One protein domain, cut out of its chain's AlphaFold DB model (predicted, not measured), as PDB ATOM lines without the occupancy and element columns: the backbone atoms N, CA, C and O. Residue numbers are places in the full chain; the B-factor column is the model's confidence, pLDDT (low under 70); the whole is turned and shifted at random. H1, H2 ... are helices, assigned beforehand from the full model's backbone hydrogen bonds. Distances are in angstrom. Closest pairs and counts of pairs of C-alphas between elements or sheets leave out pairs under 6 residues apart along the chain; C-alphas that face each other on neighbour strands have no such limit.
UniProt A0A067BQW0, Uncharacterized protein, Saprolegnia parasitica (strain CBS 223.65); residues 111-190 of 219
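What this domain is: This is residues 111 to 190 of the 219 residues of an uncharacterized protein of Saprolegnia parasitica (strain CBS 223.65) (UniProt A0A067BQW0). The model has little regular structure: three short helices sit among long loops, with H2 and H3 running opposite ways and H1 steeply tilted near the first end of H2. The loop of residues 164 to 179 lies at the far end from H1. The printed part has 80 residues, 22 of them in H1, H2 and H3, in that order, with no named strand; its class is all helix. It is compact and rounded, with a radius of gyration of the C-alphas of 12.0 A and spans of 31 by 26 by 19 A.

How they stand to each other: H2, residues 155 to 163, and H1, residues 118 to 124, only just touch, with 3 pairs of C-alphas within 8 A; the closest are those of Cys 155 and Cys 120, 5.0 A apart. They run opposite ways at a steep tilt of 63 degrees. H3, residues 180 to 185, is close to H2 but not clearly touching: their closest C-alphas, of Leu 182 and Pro 156, are 7.3 A apart. These two run opposite ways at a shallow tilt of 11 degrees. H1 and H3 are apart. In H1, H2 and H3 every O i to N i+4 pair is within hydrogen-bond range.

Where its parts are: H2 measures 12.2 A from first to last C-alpha, H1 9.8 A and H3 8.7 A. C-alpha 118 is at (21.066, 18.690, 43.489) and C-alpha 185 at (10.281, 30.303, 28.198).

The domain as a whole: The C-alphas farthest apart, of Thr 122 and Gly 173, are 31.8 A apart. Both links are long, with 30 and 16 residues. The printed part has no cut, and no printed residue is under 70 in pLDDT.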
ATOM      1  N   ALA A 111       4.377  16.081  46.215       92.38
ATOM      2  CA  ALA A 111       5.317  16.168  45.103       92.38
ATOM      3  C   ALA A 111       6.158  17.453  45.164       92.38
ATOM      4  O   ALA A 111       7.361  17.414  44.900       92.38
ATOM      5  N   THR A 112       5.555  18.582  45.538       92.75
ATOM      6  CA  THR A 112       6.230  19.883  45.536       92.75
ATOM      7  C   THR A 112       7.076  20.145  46.781       92.75
ATOM      8  O   THR A 112       8.015  20.927  46.708       92.75
ATOM      9  N   GLU A 113       6.810  19.467  47.899       93.69
ATOM     10  CA  GLU A 113       7.642  19.508  49.114       93.69
ATOM     11  C   GLU A 113       8.906  18.638  49.008       93.69
ATOM     12  O   GLU A 113       9.722  18.598  49.929       93.69
ATOM     13  N   THR A 114       9.111  17.945  47.885       93.69
ATOM     14  CA  THR A 114      10.367  17.228  47.650       93.69
ATOM     15  C   THR A 114      11.528  18.209  47.444       93.69
ATOM     16  O   THR A 114      11.341  19.259  46.819       93.69
ATOM     17  N   PRO A 115      12.743  17.901  47.942       95.38
ATOM     18  CA  PRO A 115      13.916  18.722  47.672       95.38
ATOM     19  C   PRO A 115      14.211  18.824  46.174       95.38
ATOM     20  O   PRO A 115      14.132  17.837  45.434       95.38
ATOM     21  N   VAL A 116      14.618  20.014  45.736       95.56
ATOM     22  CA  VAL A 116      15.071  20.244  44.365       95.56
ATOM     23  C   VAL A 116      16.302  19.389  44.092       95.56
ATOM     24  O   VAL A 116      17.259  19.365  44.867       95.56
ATOM     25  N   TRP A 117      16.302  18.714  42.944       95.50
ATOM     26  CA  TRP A 117      17.427  17.890  42.524       95.50
ATOM     27  C   TRP A 117      18.755  18.663  42.550       95.50
ATOM     28  O   TRP A 117      18.857  19.761  41.998       95.50
ATOM     29  N   THR A 118      19.788  18.052  43.137       94.50
ATOM     30  CA  THR A 118      21.066  18.690  43.489       94.50
ATOM     31  C   THR A 118      21.731  19.447  42.341       94.50
ATOM     32  O   THR A 118      22.281  20.528  42.541       94.50
ATOM     33  N   ASN A 119      21.682  18.917  41.117       94.00
ATOM     34  CA  ASN A 119      22.292  19.594  39.970       94.00
ATOM     35  C   ASN A 119      21.522  20.862  39.587       94.00
ATOM     36  O   ASN A 119      22.132  21.858  39.200       94.00
ATOM     37  N   CYS A 120      20.194  20.843  39.725       93.81
ATOM     38  CA  CYS A 120      19.385  22.019  39.458       93.81
ATOM     39  C   CYS A 120      19.509  23.061  40.575       93.81
ATOM     40  O   CYS A 120      19.694  24.243  40.286       93.81
ATOM     41  N   SER A 121      19.504  22.637  41.843       94.62
ATOM     42  CA  SER A 121      19.710  23.551  42.972       94.62
ATOM     43  C   SER A 121      21.095  24.194  42.947       94.62
ATOM     44  O   SER A 121      21.200  25.405  43.129       94.62
ATOM     45  N   THR A 122      22.143  23.439  42.604       94.50
ATOM     46  CA  THR A 122      23.504  23.977  42.418       94.50
ATOM     47  C   THR A 122      23.548  25.017  41.300       94.50
ATOM     48  O   THR A 122      24.106  26.097  41.488       94.50
ATOM     49  N   PHE A 123      22.934  24.726  40.147       94.50
ATOM     50  CA  PHE A 123      22.871  25.661  39.022       94.50
ATOM     51  C   PHE A 123      22.170  26.973  39.406       94.50
ATOM     52  O   PHE A 123      22.659  28.059  39.098       94.50
ATOM     53  N   LEU A 124      21.046  26.869  40.117       93.44
ATOM     54  CA  LEU A 124      20.249  28.004  40.578       93.44
ATOM     55  C   LEU A 124      20.800  28.676  41.849       93.44
ATOM     56  O   LEU A 124      20.237  29.673  42.290       93.44
ATOM     57  N   LYS A 125      21.900  28.163  42.422       95.12
ATOM     58  CA  LYS A 125      22.491  28.622  43.695       95.12
ATOM     59  C   LYS A 125      21.484  28.632  44.854       95.12
ATOM     60  O   LYS A 125      21.464  29.554  45.666       95.12
ATOM     61  N   LEU A 126      20.641  27.605  44.910       93.25
ATOM     62  CA  LEU A 126      19.607  27.450  45.929       93.25
ATOM     63  C   LEU A 126      20.155  26.738  47.177       93.25
ATOM     64  O   LEU A 126      21.024  25.870  47.050       93.25
ATOM     65  N   PRO A 127      19.625  27.044  48.375       94.69
ATOM     66  CA  PRO A 127      19.841  26.240  49.578       94.69
ATOM     67  C   PRO A 127      19.487  24.755  49.374       94.69
ATOM     68  O   PRO A 127      18.573  24.435  48.611       94.69
ATOM     69  N   GLN A 128      20.187  23.848  50.069       87.00
ATOM     70  CA  GLN A 128      20.019  22.388  49.923       87.00
ATOM     71  C   GLN A 128      18.627  21.869  50.324       87.00
ATOM     72  O   GLN A 128      18.221  20.805  49.865       87.00
ATOM     73  N   ASP A 129      17.900  22.615  51.146       91.50
ATOM     74  CA  ASP A 129      16.542  22.337  51.619       91.50
ATOM     75  C   ASP A 129      15.462  23.041  50.781       91.50
ATOM     76  O   ASP A 129      14.284  23.037  51.137       91.50
ATOM     77  N   THR A 130      15.840  23.658  49.655       95.12
ATOM     78  CA  THR A 130      14.864  24.262  48.746       95.12
ATOM     79  C   THR A 130      14.001  23.174  48.125       95.12
ATOM     80  O   THR A 130      14.509  22.225  47.527       95.12
ATOM     81  N   THR A 131      12.694  23.340  48.253       96.12
ATOM     82  CA  THR A 131      11.656  22.439  47.764       96.12
ATOM     83  C   THR A 131      11.170  22.845  46.372       96.12
ATOM     84  O   THR A 131      11.406  23.971  45.918       96.12
ATOM     85  N   VAL A 132      10.543  21.915  45.651       94.31
ATOM     86  CA  VAL A 132      10.112  22.136  44.262       94.31
ATOM     87  C   VAL A 132       9.107  23.284  44.124       94.31
ATOM     88  O   VAL A 132       9.196  24.031  43.151       94.31
ATOM     89  N   ASP A 133       8.194  23.481  45.078       91.62
ATOM     90  CA  ASP A 133       7.230  24.598  45.076       91.62
ATOM     91  C   ASP A 133       7.913  25.967  44.902       91.62
ATOM     92  O   ASP A 133       7.398  26.826  44.190       91.62
ATOM     93  N   LYS A 134       9.118  26.141  45.462       90.62
ATOM     94  CA  LYS A 134       9.899  27.388  45.391       90.62
ATOM     95  C   LYS A 134      10.587  27.623  44.046       90.62
ATOM     96  O   LYS A 134      11.101  28.714  43.810       90.62
ATOM     97  N   VAL A 135      10.651  26.610  43.182       91.44
ATOM     98  CA  VAL A 135      11.281  26.698  41.851       91.44
ATOM     99  C   VAL A 135      10.306  26.462  40.704       91.44
ATOM    100  O   VAL A 135      10.689  26.592  39.538       91.44
ATOM    101  N   MET A 136       9.051  26.112  41.004       89.12
ATOM    102  CA  MET A 136       7.998  26.065  39.999       89.12
ATOM    103  C   MET A 136       7.771  27.458  39.405       89.12
ATOM    104  O   MET A 136       7.846  28.476  40.087       89.12
ATOM    105  N   LEU A 137       7.482  27.504  38.105       88.31
ATOM    106  CA  LEU A 137       7.293  28.771  37.408       88.31
ATOM    107  C   LEU A 137       5.989  29.458  37.837       88.31
ATOM    108  O   LEU A 137       4.893  28.892  37.764       88.31
ATOM    109  N   GLU A 138       6.097  30.725  38.223       86.25
ATOM    110  CA  GLU A 138       4.938  31.581  38.464       86.25
ATOM    111  C   GLU A 138       4.184  31.877  37.157       86.25
ATOM    112  O   GLU A 138       4.762  31.899  36.076       86.25
ATOM    113  N   LYS A 139       2.873  32.145  37.233       83.56
ATOM    114  CA  LYS A 139       2.010  32.339  36.047       83.56
ATOM    115  C   LYS A 139       2.446  33.511  35.162       83.56
ATOM    116  O   LYS A 139       2.165  33.527  33.970       83.56
ATOM    117  N   ASN A 140       3.077  34.505  35.767       85.25
ATOM    118  CA  ASN A 140       3.583  35.731  35.158       85.25
ATOM    119  C   ASN A 140       5.097  35.673  34.877       85.25
ATOM    120  O   ASN A 140       5.672  36.702  34.517       85.25
ATOM    121  N   ALA A 141       5.739  34.508  35.040       88.06
ATOM    122  CA  ALA A 141       7.149  34.339  34.723       88.06
ATOM    123  C   ALA A 141       7.418  34.686  33.252       88.06
ATOM    124  O   ALA A 141       6.627  34.390  32.353       88.06
ATOM    125  N   ASN A 142       8.556  35.323  33.008       90.12
ATOM    126  CA  ASN A 142       8.979  35.776  31.690       90.12
ATOM    127  C   ASN A 142      10.470  35.454  31.479       90.12
ATOM    128  O   ASN A 142      11.138  34.916  32.357       90.12
ATOM    129  N   ALA A 143      11.023  35.776  30.310       82.50
ATOM    130  CA  ALA A 143      12.422  35.452  30.017       82.50
ATOM    131  C   ALA A 143      13.423  36.100  31.000       82.50
ATOM    132  O   ALA A 143      14.497  35.551  31.227       82.50
ATOM    133  N   THR A 144      13.070  37.241  31.603       84.88
ATOM    134  CA  THR A 144      13.930  37.952  32.563       84.88
ATOM    135  C   THR A 144      13.860  37.394  33.982       84.88
ATOM    136  O   THR A 144      14.765  37.654  34.769       84.88
ATOM    137  N   SER A 145      12.835  36.600  34.317       86.75
ATOM    138  CA  SER A 145      12.723  35.959  35.633       86.75
ATOM    139  C   SER A 145      13.559  34.681  35.758       86.75
ATOM    140  O   SER A 145      13.610  34.088  36.831       86.75
ATOM    141  N   LEU A 146      14.201  34.228  34.675       88.56
ATOM    142  CA  LEU A 146      15.029  33.026  34.668       88.56
ATOM    143  C   LEU A 146      16.511  33.360  34.837       88.56
ATOM    144  O   LEU A 146      17.033  34.294  34.230       88.56
ATOM    145  N   ALA A 147      17.216  32.535  35.611       91.12
ATOM    146  CA  ALA A 147      18.666  32.609  35.701       91.12
ATOM    147  C   ALA A 147      19.314  32.397  34.319       91.12
ATOM    148  O   ALA A 147      18.876  31.559  33.523       91.12
ATOM    149  N   ALA A 148      20.393  33.131  34.041       92.75
ATOM    150  CA  ALA A 148      21.125  32.999  32.786       92.75
ATOM    151  C   ALA A 148      21.563  31.542  32.555       92.75
ATOM    152  O   ALA A 148      22.143  30.908  33.432       92.75
ATOM    153  N   GLY A 149      21.271  31.007  31.366       92.56
ATOM    154  CA  GLY A 149      21.583  29.622  31.000       92.56
ATOM    155  C   GLY A 149      20.584  28.570  31.495       92.56
ATOM    156  O   GLY A 149      20.768  27.400  31.170       92.56
ATOM    157  N   PHE A 150      19.519  28.945  32.218       94.19
ATOM    158  CA  PHE A 150      18.515  28.003  32.732       94.19
ATOM    159  C   PHE A 150      17.951  27.086  31.642       94.19
ATOM    160  O   PHE A 150      17.943  25.871  31.801       94.19
ATOM    161  N   CYS A 151      17.561  27.645  30.495       94.38
ATOM    162  CA  CYS A 151      17.002  26.860  29.393       94.38
ATOM    163  C   CYS A 151      18.003  25.918  28.704       94.38
ATOM    164  O   CYS A 151      17.582  25.049  27.945       94.38
ATOM    165  N   ASN A 152      19.305  26.085  28.958       94.25
ATOM    166  CA  ASN A 152      20.370  25.221  28.445       94.25
ATOM    167  C   ASN A 152      20.910  24.260  29.519       94.25
ATOM    168  O   ASN A 152      21.811  23.474  29.233       94.25
ATOM    169  N   SER A 153      20.398  24.329  30.750       94.12
ATOM    170  CA  SER A 153      20.773  23.420  31.828       94.12
ATOM    171  C   SER A 153      19.883  22.173  31.834       94.12
ATOM    172  O   SER A 153      19.002  21.988  30.993       94.12
ATOM    173  N   THR A 154      20.101  21.290  32.804       92.25
ATOM    174  CA  THR A 154      19.256  20.115  33.047       92.25
ATOM    175  C   THR A 154      18.001  20.438  33.873       92.25
ATOM    176  O   THR A 154      17.112  19.591  33.978       92.25
ATOM    177  N   CYS A 155      17.883  21.657  34.419       94.56
ATOM    178  CA  CYS A 155      16.736  22.088  35.223       94.56
ATOM    179  C   CYS A 155      15.387  21.996  34.491       94.56
ATOM    180  O   CYS A 155      14.456  21.462  35.089       94.56
ATOM    181  N   PRO A 156      15.233  22.452  33.229       95.12
ATOM    182  CA  PRO A 156      13.947  22.364  32.540       95.12
ATOM    183  C   PRO A 156      13.446  20.922  32.424       95.12
ATOM    184  O   PRO A 156      12.276  20.662  32.669       95.12
ATOM    185  N   GLN A 157      14.330  19.967  32.117       94.12
ATOM    186  CA  GLN A 157      13.949  18.552  32.027       94.12
ATOM    187  C   GLN A 157      13.564  17.970  33.388       94.12
ATOM    188  O   GLN A 157      12.602  17.208  33.482       94.12
ATOM    189  N   TYR A 158      14.264  18.372  34.451       94.69
ATOM    190  CA  TYR A 158      13.873  18.029  35.813       94.69
ATOM    191  C   TYR A 158      12.484  18.591  36.160       94.69
ATOM    192  O   TYR A 158      11.614  17.822  36.561       94.69
ATOM    193  N   LEU A 159      12.223  19.881  35.925       94.38
ATOM    194  CA  LEU A 159      10.904  20.466  36.189       94.38
ATOM    195  C   LEU A 159       9.803  19.791  35.366       94.38
ATOM    196  O   LEU A 159       8.766  19.457  35.925       94.38
ATOM    197  N   LEU A 160      10.040  19.490  34.084       94.69
ATOM    198  CA  LEU A 160       9.102  18.711  33.263       94.69
ATOM    199  C   LEU A 160       8.820  17.329  33.860       94.69
ATOM    200  O   LEU A 160       7.693  16.846  33.782       94.69
ATOM    201  N   SER A 161       9.832  16.672  34.434       94.19
ATOM    202  CA  SER A 161       9.645  15.378  35.093       94.19
ATOM    203  C   SER A 161       8.780  15.496  36.346       94.19
ATOM    204  O   SER A 161       7.922  14.644  36.551       94.19
ATOM    205  N   VAL A 162       8.930  16.577  37.121       94.00
ATOM    206  CA  VAL A 162       8.083  16.823  38.292       94.00
ATOM    207  C   VAL A 162       6.664  17.203  37.876       94.00
ATOM    208  O   VAL A 162       5.722  16.638  38.413       94.00
ATOM    209  N   MET A 163       6.488  18.065  36.868       93.81
ATOM    210  CA  MET A 163       5.164  18.461  36.358       93.81
ATOM    211  C   MET A 163       4.324  17.256  35.912       93.81
ATOM    212  O   MET A 163       3.118  17.243  36.124       93.81
ATOM    213  N   LYS A 164       4.954  16.202  35.374       92.19
ATOM    214  CA  LYS A 164       4.277  14.940  35.018       92.19
ATOM    215  C   LYS A 164       3.769  14.132  36.214       92.19
ATOM    216  O   LYS A 164       2.931  13.256  36.022       92.19
ATOM    217  N   LEU A 165       4.308  14.368  37.407       92.44
ATOM    218  CA  LEU A 165       3.851  13.740  38.649       92.44
ATOM    219  C   LEU A 165       2.704  14.523  39.295       92.44
ATOM    220  O   LEU A 165       2.060  14.009  40.207       92.44
ATOM    221  N   LEU A 166       2.459  15.759  38.850       93.94
ATOM    222  CA  LEU A 166       1.404  16.597  39.397       93.94
ATOM    223  C   LEU A 166       0.038  16.180  38.833       93.94
ATOM    224  O   LEU A 166      -0.053  15.766  37.672       93.94
ATOM    225  N   PRO A 167      -1.037  16.315  39.623       93.38
ATOM    226  CA  PRO A 167      -2.393  16.134  39.126       93.38
ATOM    227  C   PRO A 167      -2.693  17.062  37.940       93.38
ATOM    228  O   PRO A 167      -2.287  18.222  37.936       93.38
ATOM    229  N   SER A 168      -3.460  16.565  36.967       92.69
ATOM    230  CA  SER A 168      -3.882  17.321  35.767       92.69
ATOM    231  C   SER A 168      -5.131  18.185  35.976       92.69
ATOM    232  O   SER A 168      -5.806  18.603  35.035       92.69
ATOM    233  N   CYS A 169      -5.486  18.412  37.233       93.44
ATOM    234  CA  CYS A 169      -6.603  19.245  37.635       93.44
ATOM    235  C   CYS A 169      -6.136  20.684  37.909       93.44
ATOM    236  O   CYS A 169      -4.959  20.973  38.134       93.44
ATOM    237  N   GLY A 170      -7.083  21.616  37.881       90.06
ATOM    238  CA  GLY A 170      -6.863  23.010  38.211       90.06
ATOM    239  C   GLY A 170      -6.876  23.246  39.720       90.06
ATOM    240  O   GLY A 170      -7.845  22.909  40.398       90.06
ATOM    241  N   MET A 171      -5.849  23.918  40.236       84.94
ATOM    242  CA  MET A 171      -5.896  24.611  41.529       84.94
ATOM    243  C   MET A 171      -5.907  26.109  41.262       84.94
ATOM    244  O   MET A 171      -5.108  26.597  40.467       84.94
ATOM    245  N   GLU A 172      -6.853  26.832  41.864       78.12
ATOM    246  CA  GLU A 172      -7.010  28.286  41.669       78.12
ATOM    247  C   GLU A 172      -7.110  28.720  40.187       78.12
ATOM    248  O   GLU A 172      -6.693  29.813  39.791       78.12
ATOM    249  N   GLY A 173      -7.658  27.846  39.336       77.50
ATOM    250  CA  GLY A 173      -7.752  28.074  37.892       77.50
ATOM    251  C   GLY A 173      -6.425  27.928  37.134       77.50
ATOM    252  O   GLY A 173      -6.291  28.487  36.043       77.50
ATOM    253  N   ARG A 174      -5.438  27.215  37.695       83.50
ATOM    254  CA  ARG A 174      -4.193  26.831  37.020       83.50
ATOM    255  C   ARG A 174      -3.993  25.315  37.054       83.50
ATOM    256  O   ARG A 174      -3.972  24.716  38.127       83.50
ATOM    257  N   ASP A 175      -3.767  24.729  35.885       88.06
ATOM    258  CA  ASP A 175      -3.220  23.380  35.755       88.06
ATOM    259  C   ASP A 175      -1.694  23.445  35.922       88.06
ATOM    260  O   ASP A 175      -0.998  24.090  35.136       88.06
ATOM    261  N   HIS A 176      -1.173  22.840  36.989       86.44
ATOM    262  CA  HIS A 176       0.264  22.849  37.284       86.44
ATOM    263  C   HIS A 176       1.026  21.746  36.541       86.44
ATOM    264  O   HIS A 176       2.256  21.788  36.481       86.44
ATOM    265  N   SER A 177       0.307  20.782  35.964       90.88
ATOM    266  CA  SER A 177       0.882  19.748  35.113       90.88
ATOM    267  C   SER A 177       1.140  20.244  33.685       90.88
ATOM    268  O   SER A 177       1.932  19.629  32.971       90.88
ATOM    269  N   ASP A 178       0.536  21.371  33.278       91.56
ATOM    270  CA  ASP A 178       0.687  21.950  31.939       91.56
ATOM    271  C   ASP A 178       2.093  22.560  31.727       91.56
ATOM    272  O   ASP A 178       2.419  23.615  32.286       91.56
ATOM    273  N   PRO A 179       2.939  21.963  30.865       93.44
ATOM    274  CA  PRO A 179       4.295  22.442  30.611       93.44
ATOM    275  C   PRO A 179       4.360  23.660  29.673       93.44
ATOM    276  O   PRO A 179       5.461  24.123  29.360       93.44
ATOM    277  N   THR A 180       3.229  24.182  29.187       92.94
ATOM    278  CA  THR A 180       3.173  25.234  28.154       92.94
ATOM    279  C   THR A 180       4.005  26.463  28.510       92.94
ATOM    280  O   THR A 180       4.735  26.978  27.658       92.94
ATOM    281  N   LEU A 181       3.967  26.913  29.767       92.44
ATOM    282  CA  LEU A 181       4.769  28.057  30.206       92.44
ATOM    283  C   LEU A 181       6.273  27.765  30.109       92.44
ATOM    284  O   LEU A 181       7.027  28.575  29.570       92.44
ATOM    285  N   LEU A 182       6.711  26.588  30.559       93.94
ATOM    286  CA  LEU A 182       8.115  26.192  30.488       93.94
ATOM    287  C   LEU A 182       8.589  26.045  29.038       93.94
ATOM    288  O   LEU A 182       9.694  26.469  28.720       93.94
ATOM    289  N   TYR A 183       7.754  25.520  28.137       94.69
ATOM    290  CA  TYR A 183       8.074  25.477  26.705       94.69
ATOM    291  C   TYR A 183       8.114  26.860  26.058       94.69
ATOM    292  O   TYR A 183       8.898  27.074  25.137       94.69
ATOM    293  N   THR A 184       7.297  27.796  26.534       93.75
ATOM    294  CA  THR A 184       7.304  29.181  26.048       93.75
ATOM    295  C   THR A 184       8.594  29.892  26.453       93.75
ATOM    296  O   THR A 184       9.202  30.576  25.633       93.75
ATOM    297  N   LEU A 185       9.046  29.698  27.695       93.44
ATOM    298  CA  LEU A 185      10.281  30.303  28.198       93.44
ATOM    299  C   LEU A 185      11.543  29.586  27.700       93.44
ATOM    300  O   LEU A 185      12.546  30.233  27.409       93.44
ATOM    301  N   CYS A 186      11.482  28.262  27.574       94.25
ATOM    302  CA  CYS A 186      12.574  27.402  27.137       94.25
ATOM    303  C   CYS A 186      12.143  26.515  25.954       94.25
ATOM    304  O   CYS A 186      11.925  25.314  26.135       94.25
ATOM    305  N   PRO A 187      12.082  27.054  24.721       92.44
ATOM    306  CA  PRO A 187      11.667  26.287  23.542       92.44
ATOM    307  C   PRO A 187      12.495  25.017  23.302       92.44
ATOM    308  O   PRO A 187      11.956  24.002  22.865       92.44
ATOM    309  N   ASN A 188      13.782  25.041  23.667       90.19
ATOM    310  CA  ASN A 188      14.696  23.897  23.568       90.19
ATOM    311  C   ASN A 188      14.297  22.709  24.462       90.19
ATOM    312  O   ASN A 188      14.749  21.592  24.230       90.19
ATOM    313  N   ALA A 189      13.471  22.936  25.488       89.19
ATOM    314  CA  ALA A 189      12.992  21.883  26.379       89.19
ATOM    315  C   ALA A 189      11.795  21.112  25.800       89.19
ATOM    316  O   ALA A 189      11.468  20.036  26.306       89.19
ATOM    317  N   LYS A 190      11.143  21.640  24.753       87.75
ATOM    318  CA  LYS A 190      10.021  20.972  24.093       87.75
ATOM    319  C   LYS A 190      10.505  19.648  23.496       87.75
ATOM    320  O   LYS A 190      11.526  19.649  22.804       87.75
TER     321      LYS A 190